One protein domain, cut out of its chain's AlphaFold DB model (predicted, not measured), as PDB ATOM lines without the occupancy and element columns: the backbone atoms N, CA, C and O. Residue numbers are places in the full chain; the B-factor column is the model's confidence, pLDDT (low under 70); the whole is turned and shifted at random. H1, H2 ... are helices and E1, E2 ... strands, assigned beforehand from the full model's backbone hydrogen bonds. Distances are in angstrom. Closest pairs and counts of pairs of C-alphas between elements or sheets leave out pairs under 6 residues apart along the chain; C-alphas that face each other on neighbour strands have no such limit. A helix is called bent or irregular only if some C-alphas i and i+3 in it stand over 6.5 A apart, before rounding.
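Overview. This is residues 105 to 205 of the 428 residues of the protein "RF4 protein" of Kluyveromyces lactis (strain ATCC 8585 / CBS 2359 / DSM 70799 / NBRC 1267 / NRRL Y-1140 / WM37) (UniProt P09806). A small, staggered sheet of three strands runs along one side of a helical body, and the tip of its E2-E3 hairpin, residues 169 to 174, sticks out from the body. In the body H2 and H4 lie side by side in the middle, H1 and H3 pack on H2, and H5 and H6 pack on H4. The printed part has 101 residues with six named helices and three named strands, in the order H1 H2 H3 E1 H4 E2 E3 H5 H6; the sheet is mixed, in the order E1, E2, E3, and the class is mixed, helices and strands. The whole is compact, with a radius of gyration of the C-alphas of 13.3 A, and rounded, with spans of 38 by 34 by 27 A.

Along the chain. Strand E2, residues 163 to 170, is 21.2 A from first to last C-alpha, beginning at C-alpha 163 at (-6.419, 42.854, 35.490). E3 is residues 173 to 178, 15.7 A, and E1 is residues 141 to 143, 7.2 A. The longest helix, H2, residues 116 to 129, is 19.8 A; it is only just irregular, with C-alphas 117 and 120 6.54 A apart. H4 is residues 144 to 152, 12.5 A. H1, residues 105 to 114, 14.3 A, begins at C-alpha 105 at (-5.423, 25.366, 19.900). H3 is residues 132 to 135 and H5 residues 187 to 192. H6, residues 194 to 203, 13.6 A, ends at C-alpha 203 at (-27.384, 36.698, 24.193).

Arrangement. E2 is the inner strand. Its residues 163 to 165 pair with E1, parallel, with N 165 and O 142 at 2.9 A. Its residues 165 to 170 pair with E3 in an antiparallel hairpin, with N 166 and O 177 at 2.8 A. E1, H4 and E2 form a strand-helix-strand unit, two parallel neighbour strands with a helix between, and its crossover is right-handed. H4 is on the sheet, over E1, at a height of 8.6 A, and stands up from it at 47 degrees. H2 is on the sheet at the sheet's level; the C-alphas of Leu 120 and Cys 142 are its closest to E1, 5.3 A. H2 and H4 are the hubs, touching three helices each. They touch each other at a shallow tilt of 24 degrees, the same way, closest at the C-alphas of Thr 124 and Cys 146, 5.0 A. H1 and H2 form a helical hairpin, at a shallow tilt of 19 degrees, opposite ways, closest at the C-alphas of Leu 112 and Tyr 118, 5.8 A. H3 touches H2, closest at the C-alphas of Cys 135 and Cys 126, 5.7 A. H5 touches H4, about perpendicular at 80 degrees, closest at the C-alphas of Leu 191 and Ile 152, 6.2 A. H6 touches H4 at a steep tilt of 46 degrees, opposite ways, closest at the C-alphas of Lys 194 and Ile 152, 6.5 A. H1 and H6 are apart. Every O i to N i+4 pair is within hydrogen-bond range in H1, H4, H5 and H6, against 7 of 10 in H2; H3 is too short for such a pair.

Size, cuts and confidence. The C-alphas of Lys 114 and Arg 192, the two farthest apart, are 38.2 A apart. The printed part has no cut. The links H4 to E2 and E3 to H5 are short; the other links are tight. The mean pLDDT of the printed part is 88.9, and residues 169 to 174 and 203 to 205 are under 70.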
ATOM      1  N   LYS A 105      -6.497  24.890  19.014       95.77
ATOM      2  CA  LYS A 105      -5.423  25.366  19.900       95.77
ATOM      3  C   LYS A 105      -4.274  25.989  19.110       95.77
ATOM      4  O   LYS A 105      -3.776  27.041  19.495       95.77
ATOM      5  N   GLU A 106      -3.880  25.374  17.996       96.87
ATOM      6  CA  GLU A 106      -2.776  25.836  17.147       96.87
ATOM      7  C   GLU A 106      -3.084  27.213  16.553       96.87
ATOM      8  O   GLU A 106      -2.236  28.103  16.599       96.87
ATOM      9  N   THR A 107      -4.315  27.414  16.071       97.12
ATOM     10  CA  THR A 107      -4.794  28.716  15.591       97.12
ATOM     11  C   THR A 107      -4.733  29.766  16.699       97.12
ATOM     12  O   THR A 107      -4.241  30.870  16.468       97.12
ATOM     13  N   CYS A 108      -5.178  29.435  17.915       97.47
ATOM     14  CA  CYS A 108      -5.123  30.356  19.053       97.47
ATOM     15  C   CYS A 108      -3.679  30.725  19.428       97.47
ATOM     16  O   CYS A 108      -3.364  31.903  19.579       97.47
ATOM     17  N   ILE A 109      -2.786  29.739  19.530       97.67
ATOM     18  CA  ILE A 109      -1.369  29.968  19.843       97.67
ATOM     19  C   ILE A 109      -0.730  30.869  18.779       97.67
ATOM     20  O   ILE A 109      -0.067  31.843  19.128       97.67
ATOM     21  N   TYR A 110      -0.990  30.602  17.498       97.39
ATOM     22  CA  TYR A 110      -0.484  31.425  16.403       97.39
ATOM     23  C   TYR A 110      -0.963  32.882  16.495       97.39
ATOM     24  O   TYR A 110      -0.179  33.807  16.286       97.39
ATOM     25  N   LEU A 111      -2.237  33.109  16.833       97.45
ATOM     26  CA  LEU A 111      -2.777  34.460  17.023       97.45
ATOM     27  C   LEU A 111      -2.089  35.197  18.179       97.45
ATOM     28  O   LEU A 111      -1.722  36.358  18.002       97.45
ATOM     29  N   LEU A 112      -1.866  34.528  19.320       96.08
ATOM     30  CA  LEU A 112      -1.156  35.108  20.473       96.08
ATOM     31  C   LEU A 112       0.284  35.502  20.129       96.08
ATOM     32  O   LEU A 112       0.733  36.581  20.506       96.08
ATOM     33  N   GLU A 113       1.001  34.648  19.395       96.32
ATOM     34  CA  GLU A 113       2.384  34.907  18.979       96.32
ATOM     35  C   GLU A 113       2.497  36.092  18.012       96.32
ATOM     36  O   GLU A 113       3.523  36.776  17.974       96.32
ATOM     37  N   LYS A 114       1.455  36.334  17.209       96.17
ATOM     38  CA  LYS A 114       1.425  37.420  16.225       96.17
ATOM     39  C   LYS A 114       0.943  38.743  16.798       96.17
ATOM     40  O   LYS A 114       1.490  39.780  16.428       96.17
ATOM     41  N   ASP A 115      -0.070  38.722  17.657       94.05
ATOM     42  CA  ASP A 115      -0.637  39.930  18.247       94.05
ATOM     43  C   ASP A 115      -1.200  39.648  19.659       94.05
ATOM     44  O   ASP A 115      -2.283  39.063  19.795       94.05
ATOM     45  N   PRO A 116      -0.520  40.116  20.725       91.98
ATOM     46  CA  PRO A 116      -0.940  39.894  22.111       91.98
ATOM     47  C   PRO A 116      -2.352  40.396  22.444       91.98
ATOM     48  O   PRO A 116      -2.975  39.897  23.381       91.98
ATOM     49  N   LYS A 117      -2.934  41.321  21.656       90.07
ATOM     50  CA  LYS A 117      -4.324  41.781  21.867       90.07
ATOM     51  C   LYS A 117      -5.344  40.639  21.802       90.07
ATOM     52  O   LYS A 117      -6.418  40.761  22.394       90.07
ATOM     53  N   TYR A 118      -5.029  39.528  21.129       94.20
ATOM     54  CA  TYR A 118      -5.891  38.343  21.115       94.20
ATOM     55  C   TYR A 118      -5.995  37.637  22.470       94.20
ATOM     56  O   TYR A 118      -6.929  36.855  22.657       94.20
ATOM     57  N   SER A 119      -5.115  37.946  23.430       93.96
ATOM     58  CA  SER A 119      -5.147  37.402  24.792       93.96
ATOM     59  C   SER A 119      -6.543  37.479  25.418       93.96
ATOM     60  O   SER A 119      -7.041  36.487  25.944       93.96
ATOM     61  N   LEU A 120      -7.244  38.610  25.266       90.98
ATOM     62  CA  LEU A 120      -8.576  38.810  25.854       90.98
ATOM     63  C   LEU A 120      -9.626  37.815  25.334       90.98
ATOM     64  O   LEU A 120     -10.393  37.242  26.115       90.98
ATOM     65  N   VAL A 121      -9.677  37.608  24.015       91.70
ATOM     66  CA  VAL A 121     -10.677  36.723  23.400       91.70
ATOM     67  C   VAL A 121     -10.285  35.252  23.505       91.70
ATOM     68  O   VAL A 121     -11.152  34.407  23.718       91.70
ATOM     69  N   ILE A 122      -8.987  34.940  23.440       95.85
ATOM     70  CA  ILE A 122      -8.479  33.570  23.570       95.85
ATOM     71  C   ILE A 122      -8.588  33.085  25.009       95.85
ATOM     72  O   ILE A 122      -9.009  31.956  25.229       95.85
ATOM     73  N   LYS A 123      -8.326  33.933  26.007       95.49
ATOM     74  CA  LYS A 123      -8.511  33.548  27.410       95.49
ATOM     75  C   LYS A 123      -9.963  33.179  27.723       95.49
ATOM     76  O   LYS A 123     -10.203  32.254  28.492       95.49
ATOM     77  N   THR A 124     -10.931  33.817  27.058       93.73
ATOM     78  CA  THR A 124     -12.341  33.401  27.146       93.73
ATOM     79  C   THR A 124     -12.529  31.967  26.640       93.73
ATOM     80  O   THR A 124     -13.172  31.173  27.319       93.73
ATOM     81  N   ILE A 125     -11.913  31.597  25.508       93.95
ATOM     82  CA  ILE A 125     -11.899  30.205  25.022       93.95
ATOM     83  C   ILE A 125     -11.223  29.282  26.038       93.95
ATOM     84  O   ILE A 125     -11.780  28.242  26.372       93.95
ATOM     85  N   CYS A 126     -10.063  29.663  26.578       95.80
ATOM     86  CA  CYS A 126      -9.359  28.863  27.579       95.80
ATOM     87  C   CYS A 126     -10.246  28.571  28.794       95.80
ATOM     88  O   CYS A 126     -10.315  27.427  29.235       95.80
ATOM     89  N   VAL A 127     -10.968  29.581  29.288       94.88
ATOM     90  CA  VAL A 127     -11.926  29.435  30.387       94.88
ATOM     91  C   VAL A 127     -13.099  28.541  30.008       94.88
ATOM     92  O   VAL A 127     -13.539  27.780  30.860       94.88
ATOM     93  N   LEU A 128     -13.613  28.601  28.776       90.26
ATOM     94  CA  LEU A 128     -14.716  27.744  28.326       90.26
ATOM     95  C   LEU A 128     -14.284  26.287  28.126       90.26
ATOM     96  O   LEU A 128     -15.044  25.378  28.454       90.26
ATOM     97  N   LEU A 129     -13.059  26.054  27.650       88.82
ATOM     98  CA  LEU A 129     -12.599  24.729  27.225       88.82
ATOM     99  C   LEU A 129     -11.589  24.066  28.168       88.82
ATOM    100  O   LEU A 129     -11.186  22.932  27.927       88.82
ATOM    101  N   GLY A 130     -11.166  24.749  29.234       93.16
ATOM    102  CA  GLY A 130     -10.160  24.235  30.168       93.16
ATOM    103  C   GLY A 130      -8.790  24.051  29.510       93.16
ATOM    104  O   GLY A 130      -8.171  23.003  29.648       93.16
ATOM    105  N   TRP A 131      -8.340  25.033  28.724       95.13
ATOM    106  CA  TRP A 131      -7.033  24.987  28.055       95.13
ATOM    107  C   TRP A 131      -5.964  25.713  28.873       95.13
ATOM    108  O   TRP A 131      -5.577  26.831  28.521       95.13
ATOM    109  N   ASP A 132      -5.507  25.096  29.966       96.00
ATOM    110  CA  ASP A 132      -4.473  25.655  30.853       96.00
ATOM    111  C   ASP A 132      -3.187  26.011  30.081       96.00
ATOM    112  O   ASP A 132      -2.673  27.123  30.182       96.00
ATOM    113  N   ASP A 133      -2.746  25.109  29.201       96.31
ATOM    114  CA  ASP A 133      -1.541  25.233  28.370       96.31
ATOM    115  C   ASP A 133      -1.550  26.444  27.423       96.31
ATOM    116  O   ASP A 133      -0.501  27.016  27.115       96.31
ATOM    117  N   VAL A 134      -2.732  26.828  26.936       97.03
ATOM    118  CA  VAL A 134      -2.910  28.026  26.103       97.03
ATOM    119  C   VAL A 134      -3.086  29.264  26.982       97.03
ATOM    120  O   VAL A 134      -2.556  30.322  26.649       97.03
ATOM    121  N   CYS A 135      -3.780  29.136  28.118       97.03
ATOM    122  CA  CYS A 135      -4.019  30.233  29.056       97.03
ATOM    123  C   CYS A 135      -2.714  30.803  29.625       97.03
ATOM    124  O   CYS A 135      -2.575  32.020  29.730       97.03
ATOM    125  N   ASP A 136      -1.732  29.945  29.905       95.99
ATOM    126  CA  ASP A 136      -0.407  30.339  30.401       95.99
ATOM    127  C   ASP A 136       0.374  31.232  29.421       95.99
ATOM    128  O   ASP A 136       1.292  31.949  29.822       95.99
ATOM    129  N   LYS A 137       0.009  31.214  28.131       96.90
ATOM    130  CA  LYS A 137       0.599  32.072  27.092       96.90
ATOM    131  C   LYS A 137      -0.124  33.410  26.937       96.90
ATOM    132  O   LYS A 137       0.372  34.285  26.231       96.90
ATOM    133  N   CYS A 138      -1.297  33.567  27.542       96.56
ATOM    134  CA  CYS A 138      -2.062  34.804  27.495       96.56
ATOM    135  C   CYS A 138      -1.481  35.837  28.471       96.56
ATOM    136  O   CYS A 138      -1.114  35.516  29.602       96.56
ATOM    137  N   ASP A 139      -1.497  37.110  28.075       94.23
ATOM    138  CA  ASP A 139      -1.231  38.229  28.984       94.23
ATOM    139  C   ASP A 139      -2.120  38.165  30.237       94.23
ATOM    140  O   ASP A 139      -3.257  37.691  30.181       94.23
ATOM    141  N   LYS A 140      -1.637  38.713  31.363       94.82
ATOM    142  CA  LYS A 140      -2.336  38.761  32.666       94.82
ATOM    143  C   LYS A 140      -3.491  39.782  32.709       94.82
ATOM    144  O   LYS A 140      -3.580  40.647  33.584       94.82
ATOM    145  N   ILE A 141      -4.364  39.702  31.709       92.85
ATOM    146  CA  ILE A 141      -5.569  40.505  31.517       92.85
ATOM    147  C   ILE A 141      -6.732  39.595  31.118       92.85
ATOM    148  O   ILE A 141      -6.536  38.598  30.420       92.85
ATOM    149  N   CYS A 142      -7.949  39.959  31.511       93.30
ATOM    150  CA  CYS A 142      -9.174  39.298  31.062       93.30
ATOM    151  C   CYS A 142     -10.330  40.300  30.952       93.30
ATOM    152  O   CYS A 142     -10.270  41.415  31.477       93.30
ATOM    153  N   THR A 143     -11.396  39.915  30.249       90.67
ATOM    154  CA  THR A 143     -12.643  40.689  30.252       90.67
ATOM    155  C   THR A 143     -13.462  40.390  31.508       90.67
ATOM    156  O   THR A 143     -13.343  39.312  32.092       90.67
ATOM    157  N   GLU A 144     -14.344  41.311  31.904       91.70
ATOM    158  CA  GLU A 144     -15.300  41.084  33.000       91.70
ATOM    159  C   GLU A 144     -16.087  39.778  32.808       91.70
ATOM    160  O   GLU A 144     -16.232  38.969  33.722       91.70
ATOM    161  N   VAL A 145     -16.542  39.548  31.580       89.09
ATOM    162  CA  VAL A 145     -17.266  38.345  31.176       89.09
ATOM    163  C   VAL A 145     -16.406  37.093  31.359       89.09
ATOM    164  O   VAL A 145     -16.852  36.140  31.988       89.09
ATOM    165  N   CYS A 146     -15.162  37.103  30.875       93.03
ATOM    166  CA  CYS A 146     -14.224  35.990  31.036       93.03
ATOM    167  C   CYS A 146     -13.979  35.661  32.517       93.03
ATOM    168  O   CYS A 146     -14.055  34.496  32.909       93.03
ATOM    169  N   PHE A 147     -13.793  36.683  33.359       95.68
ATOM    170  CA  PHE A 147     -13.645  36.504  34.802       95.68
ATOM    171  C   PHE A 147     -14.883  35.849  35.430       95.68
ATOM    172  O   PHE A 147     -14.753  34.884  36.187       95.68
ATOM    173  N   ARG A 148     -16.091  36.314  35.085       94.97
ATOM    174  CA  ARG A 148     -17.338  35.712  35.584       94.97
ATOM    175  C   ARG A 148     -17.475  34.250  35.155       94.97
ATOM    176  O   ARG A 148     -17.800  33.408  35.990       94.97
ATOM    177  N   LEU A 149     -17.165  33.936  33.897       94.23
ATOM    178  CA  LEU A 149     -17.168  32.559  33.391       94.23
ATOM    179  C   LEU A 149     -16.147  31.687  34.132       94.23
ATOM    180  O   LEU A 149     -16.460  30.547  34.463       94.23
ATOM    181  N   SER A 150     -14.971  32.224  34.480       96.36
ATOM    182  CA  SER A 150     -13.948  31.478  35.230       96.36
ATOM    183  C   SER A 150     -14.453  31.026  36.601       96.36
ATOM    184  O   SER A 150     -14.111  29.942  37.062       96.36
ATOM    185  N   ILE A 151     -15.322  31.812  37.238       96.23
ATOM    186  CA  ILE A 151     -15.956  31.445  38.507       96.23
ATOM    187  C   ILE A 151     -17.079  30.433  38.270       96.23
ATOM    188  O   ILE A 151     -17.131  29.419  38.963       96.23
ATOM    189  N   ILE A 152     -17.946  30.679  37.280       94.62
ATOM    190  CA  ILE A 152     -19.080  29.799  36.953       94.62
ATOM    191  C   ILE A 152     -18.608  28.378  36.615       94.62
ATOM    192  O   ILE A 152     -19.229  27.415  37.056       94.62
ATOM    193  N   PHE A 153     -17.496  28.247  35.890       92.07
ATOM    194  CA  PHE A 153     -16.924  26.960  35.490       92.07
ATOM    195  C   PHE A 153     -15.845  26.428  36.446       92.07
ATOM    196  O   PHE A 153     -15.149  25.480  36.098       92.07
ATOM    197  N   ASN A 154     -15.685  27.015  37.641       94.86
ATOM    198  CA  ASN A 154     -14.680  26.605  38.634       94.86
ATOM    199  C   ASN A 154     -13.236  26.536  38.076       94.86
ATOM    200  O   ASN A 154     -12.461  25.632  38.380       94.86
ATOM    201  N   ARG A 155     -12.872  27.514  37.245       95.96
ATOM    202  CA  ARG A 155     -11.568  27.699  36.580       95.96
ATOM    203  C   ARG A 155     -10.936  29.038  36.966       95.96
ATOM    204  O   ARG A 155     -10.297  29.705  36.160       95.96
ATOM    205  N   ARG A 156     -11.143  29.468  38.212       95.01
ATOM    206  CA  ARG A 156     -10.747  30.798  38.702       95.01
ATOM    207  C   ARG A 156      -9.252  31.092  38.522       95.01
ATOM    208  O   ARG A 156      -8.898  32.241  38.269       95.01
ATOM    209  N   SER A 157      -8.397  30.071  38.592       96.03
ATOM    210  CA  SER A 157      -6.948  30.189  38.367       96.03
ATOM    211  C   SER A 157      -6.585  30.827  37.020       96.03
ATOM    212  O   SER A 157      -5.533  31.446  36.913       96.03
ATOM    213  N   PHE A 158      -7.470  30.758  36.019       96.81
ATOM    214  CA  PHE A 158      -7.255  31.336  34.689       96.81
ATOM    215  C   PHE A 158      -7.282  32.870  34.701       96.81
ATOM    216  O   PHE A 158      -6.734  33.493  33.794       96.81
ATOM    217  N   CYS A 159      -7.944  33.481  35.692       95.75
ATOM    218  CA  CYS A 159      -8.195  34.924  35.733       95.75
ATOM    219  C   CYS A 159      -7.936  35.569  37.105       95.75
ATOM    220  O   CYS A 159      -8.170  36.765  37.276       95.75
ATOM    221  N   GLU A 160      -7.503  34.810  38.114       92.76
ATOM    222  CA  GLU A 160      -7.413  35.296  39.496       92.76
ATOM    223  C   GLU A 160      -6.456  36.487  39.657       92.76
ATOM    224  O   GLU A 160      -6.800  37.485  40.306       92.76
ATOM    225  N   GLU A 161      -5.292  36.387  39.019       93.51
ATOM    226  CA  GLU A 161      -4.224  37.392  39.025       93.51
ATOM    227  C   GLU A 161      -4.404  38.473  37.951       93.51
ATOM    228  O   GLU A 161      -3.625  39.426  37.892       93.51
ATOM    229  N   ASP A 162      -5.412  38.335  37.090       93.86
ATOM    230  CA  ASP A 162      -5.562  39.202  35.933       93.86
ATOM    231  C   ASP A 162      -6.127  40.574  36.302       93.86
ATOM    232  O   ASP A 162      -6.982  40.736  37.183       93.86
ATOM    233  N   THR A 163      -5.704  41.579  35.533       93.29
ATOM    234  CA  THR A 163      -6.419  42.854  35.490       93.29
ATOM    235  C   THR A 163      -7.685  42.701  34.647       93.29
ATOM    236  O   THR A 163      -7.623  42.293  33.487       93.29
ATOM    237  N   ILE A 164      -8.831  43.045  35.233       93.00
ATOM    238  CA  ILE A 164     -10.143  42.921  34.591       93.00
ATOM    239  C   ILE A 164     -10.450  44.193  33.797       93.00
ATOM    240  O   ILE A 164     -10.323  45.304  34.317       93.00
ATOM    241  N   TYR A 165     -10.894  44.024  32.554       88.68
ATOM    242  CA  TYR A 165     -11.323  45.111  31.678       88.68
ATOM    243  C   TYR A 165     -12.763  44.931  31.195       88.68
ATOM    244  O   TYR A 165     -13.229  43.820  30.938       88.68
ATOM    245  N   ASN A 166     -13.456  46.047  31.006       83.43
ATOM    246  CA  ASN A 166     -14.685  46.120  30.238       83.43
ATOM    247  C   ASN A 166     -14.314  46.456  28.791       83.43
ATOM    248  O   ASN A 166     -13.659  47.471  28.540       83.43
ATOM    249  N   TYR A 167     -14.685  45.580  27.858       75.20
ATOM    250  CA  TYR A 167     -14.421  45.752  26.433       75.20
ATOM    251  C   TYR A 167     -15.663  46.327  25.758       75.20
ATOM    252  O   TYR A 167     -16.695  45.662  25.679       75.20
ATOM    253  N   LYS A 168     -15.552  47.556  25.253       73.17
ATOM    254  CA  LYS A 168     -16.607  48.224  24.485       73.17
ATOM    255  C   LYS A 168     -16.076  48.614  23.111       73.17
ATOM    256  O   LYS A 168     -14.943  49.072  22.992       73.17
ATOM    257  N   ILE A 169     -16.909  48.466  22.086       63.86
ATOM    258  CA  ILE A 169     -16.656  49.041  20.762       63.86
ATOM    259  C   ILE A 169     -17.467  50.334  20.699       63.86
ATOM    260  O   ILE A 169     -18.688  50.295  20.826       63.86
ATOM    261  N   HIS A 170     -16.798  51.475  20.555       64.47
ATOM    262  CA  HIS A 170     -17.450  52.777  20.413       64.47
ATOM    263  C   HIS A 170     -16.789  53.545  19.270       64.47
ATOM    264  O   HIS A 170     -15.565  53.674  19.252       64.47
ATOM    265  N   GLU A 171     -17.582  54.014  18.302       67.34
ATOM    266  CA  GLU A 171     -17.104  54.774  17.135       67.34
ATOM    267  C   GLU A 171     -15.906  54.110  16.420       67.34
ATOM    268  O   GLU A 171     -14.900  54.752  16.106       67.34
ATOM    269  N   ASN A 172     -15.984  52.797  16.181       57.22
ATOM    270  CA  ASN A 172     -14.912  51.992  15.575       57.22
ATOM    271  C   ASN A 172     -13.607  51.900  16.396       57.22
ATOM    272  O   ASN A 172     -12.572  51.485  15.866       57.22
ATOM    273  N   LYS A 173     -13.619  52.272  17.681       64.13
ATOM    274  CA  LYS A 173     -12.486  52.099  18.599       64.13
ATOM    275  C   LYS A 173     -12.814  51.071  19.671       64.13
ATOM    276  O   LYS A 173     -13.880  51.100  20.284       64.13
ATOM    277  N   ASN A 174     -11.848  50.198  19.929       65.94
ATOM    278  CA  ASN A 174     -11.891  49.280  21.058       65.94
ATOM    279  C   ASN A 174     -11.465  50.043  22.314       65.94
ATOM    280  O   ASN A 174     -10.310  50.457  22.430       65.94
ATOM    281  N   ILE A 175     -12.401  50.239  23.236       72.58
ATOM    282  CA  ILE A 175     -12.162  50.878  24.524       72.58
ATOM    283  C   ILE A 175     -12.060  49.779  25.578       72.58
ATOM    284  O   ILE A 175     -12.984  48.984  25.763       72.58
ATOM    285  N   LEU A 176     -10.913  49.742  26.256       79.46
ATOM    286  CA  LEU A 176     -10.660  48.895  27.414       79.46
ATOM    287  C   LEU A 176     -10.706  49.760  28.670       79.46
ATOM    288  O   LEU A 176      -9.758  50.484  28.972       79.46
ATOM    289  N   GLU A 177     -11.808  49.684  29.407       86.79
ATOM    290  CA  GLU A 177     -11.952  50.370  30.694       86.79
ATOM    291  C   GLU A 177     -11.561  49.402  31.807       86.79
ATOM    292  O   GLU A 177     -12.136  48.320  31.919       86.79
ATOM    293  N   LYS A 178     -10.565  49.754  32.624       89.19
ATOM    294  CA  LYS A 178     -10.189  48.923  33.774       89.19
ATOM    295  C   LYS A 178     -11.364  48.862  34.752       89.19
ATOM    296  O   LYS A 178     -11.879  49.901  35.157       89.19
ATOM    297  N   VAL A 179     -11.753  47.656  35.146       87.84
ATOM    298  CA  VAL A 179     -12.840  47.421  36.100       87.84
ATOM    299  C   VAL A 179     -12.235  47.238  37.484       87.84
ATOM    300  O   VAL A 179     -11.373  46.380  37.693       87.84
ATOM    301  N   GLU A 180     -12.671  48.049  38.445       87.36
ATOM    302  CA  GLU A 180     -12.362  47.789  39.847       87.36
ATOM    303  C   GLU A 180     -13.190  46.597  40.334       87.36
ATOM    304  O   GLU A 180     -14.383  46.497  40.051       87.36
ATOM    305  N   LYS A 181     -12.552  45.670  41.061       78.13
ATOM    306  CA  LYS A 181     -13.241  44.524  41.666       78.13
ATOM    307  C   LYS A 181     -14.207  45.045  42.731       78.13
ATOM    308  O   LYS A 181     -13.804  45.318  43.859       78.13
ATOM    309  N   ASP A 182     -15.470  45.201  42.356       86.06
ATOM    310  CA  ASP A 182     -16.541  45.635  43.242       86.06
ATOM    311  C   ASP A 182     -17.403  44.451  43.724       86.06
ATOM    312  O   ASP A 182     -17.119  43.275  43.474       86.06
ATOM    313  N   LYS A 183     -18.493  44.761  44.435       86.39
ATOM    314  CA  LYS A 183     -19.419  43.758  44.987       86.39
ATOM    315  C   LYS A 183     -20.087  42.861  43.929       86.39
ATOM    316  O   LYS A 183     -20.569  41.780  44.282       86.39
ATOM    317  N   TYR A 184     -20.158  43.289  42.665       87.60
ATOM    318  CA  TYR A 184     -20.768  42.525  41.571       87.60
ATOM    319  C   TYR A 184     -19.824  41.469  40.993       87.60
ATOM    320  O   TYR A 184     -20.298  40.547  40.327       87.60
ATOM    321  N   LEU A 185     -18.524  41.571  41.291       90.86
ATOM    322  CA  LEU A 185     -17.496  40.597  40.921       90.86
ATOM    323  C   LEU A 185     -17.104  39.653  42.067       90.86
ATOM    324  O   LEU A 185     -16.164  38.871  41.931       90.86
ATOM    325  N   LEU A 186     -17.833  39.685  43.186       93.27
ATOM    326  CA  LEU A 186     -17.692  38.680  44.238       93.27
ATOM    327  C   LEU A 186     -18.197  37.312  43.739       93.27
ATOM    328  O   LEU A 186     -19.278  37.262  43.140       93.27
ATOM    329  N   PRO A 187     -17.475  36.203  43.998       94.92
ATOM    330  CA  PRO A 187     -17.871  34.872  43.543       94.92
ATOM    331  C   PRO A 187     -19.300  34.484  43.929       94.92
ATOM    332  O   PRO A 187     -20.038  33.954  43.104       94.92
ATOM    333  N   GLU A 188     -19.730  34.816  45.144       95.18
ATOM    334  CA  GLU A 188     -21.075  34.521  45.642       95.18
ATOM    335  C   GLU A 188     -22.146  35.285  44.855       95.18
ATOM    336  O   GLU A 188     -23.222  34.751  44.578       95.18
ATOM    337  N   THR A 189     -21.855  36.534  44.471       95.14
ATOM    338  CA  THR A 189     -22.745  37.345  43.632       95.14
ATOM    339  C   THR A 189     -22.809  36.789  42.213       95.14
ATOM    340  O   THR A 189     -23.897  36.710  41.646       95.14
ATOM    341  N   ILE A 190     -21.673  36.383  41.640       95.17
ATOM    342  CA  ILE A 190     -21.612  35.814  40.288       95.17
ATOM    343  C   ILE A 190     -22.378  34.493  40.228       95.17
ATOM    344  O   ILE A 190     -23.229  34.336  39.359       95.17
ATOM    345  N   LEU A 191     -22.152  33.585  41.180       94.32
ATOM    346  CA  LEU A 191     -22.842  32.292  41.233       94.32
ATOM    347  C   LEU A 191     -24.352  32.453  41.445       94.32
ATOM    348  O   LEU A 191     -25.132  31.744  40.816       94.32
ATOM    349  N   ARG A 192     -24.781  33.433  42.253       94.39
ATOM    350  CA  ARG A 192     -26.208  33.767  42.410       94.39
ATOM    351  C   ARG A 192     -26.851  34.260  41.109       94.39
ATOM    352  O   ARG A 192     -28.049  34.090  40.932       94.39
ATOM    353  N   ASN A 193     -26.066  34.870  40.222       92.34
ATOM    354  CA  ASN A 193     -26.509  35.384  38.924       92.34
ATOM    355  C   ASN A 193     -25.905  34.575  37.758       92.34
ATOM    356  O   ASN A 193     -25.654  35.147  36.689       92.34
ATOM    357  N   LYS A 194     -25.634  33.270  37.955       92.14
ATOM    358  CA  LYS A 194     -25.056  32.381  36.927       92.14
ATOM    359  C   LYS A 194     -25.882  32.451  35.647       92.14
ATOM    360  O   LYS A 194     -25.333  32.769  34.598       92.14
ATOM    361  N   ASP A 195     -27.190  32.236  35.756       85.86
ATOM    362  CA  ASP A 195     -28.079  32.143  34.595       85.86
ATOM    363  C   ASP A 195     -28.126  33.452  33.809       85.86
ATOM    364  O   ASP A 195     -27.940  33.436  32.601       85.86
ATOM    365  N   THR A 196     -28.248  34.599  34.483       85.23
ATOM    366  CA  THR A 196     -28.202  35.916  33.825       85.23
ATOM    367  C   THR A 196     -26.845  36.192  33.176       85.23
ATOM    368  O   THR A 196     -26.780  36.787  32.105       85.23
ATOM    369  N   THR A 197     -25.744  35.772  33.805       85.62
ATOM    370  CA  THR A 197     -24.398  35.949  33.239       85.62
ATOM    371  C   THR A 197     -24.229  35.119  31.973       85.62
ATOM    372  O   THR A 197     -23.736  35.630  30.967       85.62
ATOM    373  N   LEU A 198     -24.640  33.851  32.023       84.73
ATOM    374  CA  LEU A 198     -24.613  32.966  30.870       84.73
ATOM    375  C   LEU A 198     -25.554  33.497  29.783       84.73
ATOM    376  O   LEU A 198     -25.125  33.652  28.647       84.73
ATOM    377  N   GLU A 199     -26.777  33.898  30.133       76.68
ATOM    378  CA  GLU A 199     -27.714  34.518  29.199       76.68
ATOM    379  C   GLU A 199     -27.083  35.729  28.516       76.68
ATOM    380  O   GLU A 199     -27.085  35.762  27.302       76.68
ATOM    381  N   ILE A 200     -26.467  36.678  29.233       77.53
ATOM    382  CA  ILE A 200     -25.801  37.849  28.627       77.53
ATOM    383  C   ILE A 200     -24.639  37.438  27.715       77.53
ATOM    384  O   ILE A 200     -24.505  37.983  26.618       77.53
ATOM    385  N   PHE A 201     -23.803  36.494  28.152       81.07
ATOM    386  CA  PHE A 201     -22.662  36.019  27.369       81.07
ATOM    387  C   PHE A 201     -23.101  35.374  26.052       81.07
ATOM    388  O   PHE A 201     -22.515  35.615  24.992       81.07
ATOM    389  N   PHE A 202     -24.176  34.596  26.121       71.79
ATOM    390  CA  PHE A 202     -24.751  33.908  24.985       71.79
ATOM    391  C   PHE A 202     -25.777  34.767  24.231       71.79
ATOM    392  O   PHE A 202     -26.025  34.475  23.076       71.79
ATOM    393  N   LYS A 203     -26.291  35.880  24.773       64.02
ATOM    394  CA  LYS A 203     -27.384  36.698  24.193       64.02
ATOM    395  C   LYS A 203     -27.098  37.207  22.786       64.02
ATOM    396  O   LYS A 203     -28.007  37.321  21.972       64.02
ATOM    397  N   TYR A 204     -25.845  37.558  22.506       52.79
ATOM    398  CA  TYR A 204     -25.439  38.042  21.181       52.79
ATOM    399  C   TYR A 204     -25.101  36.914  20.201       52.79
ATOM    400  O   TYR A 204     -24.850  37.175  19.029       52.79
ATOM    401  N   ASN A 205     -25.075  35.676  20.684       54.21
ATOM    402  CA  ASN A 205     -24.755  34.481  19.914       54.21
ATOM    403  C   ASN A 205     -25.958  33.511  19.836       54.21
ATOM    404  O   ASN A 205     -25.994  32.650  18.970       54.21
TER     405      ASN A 205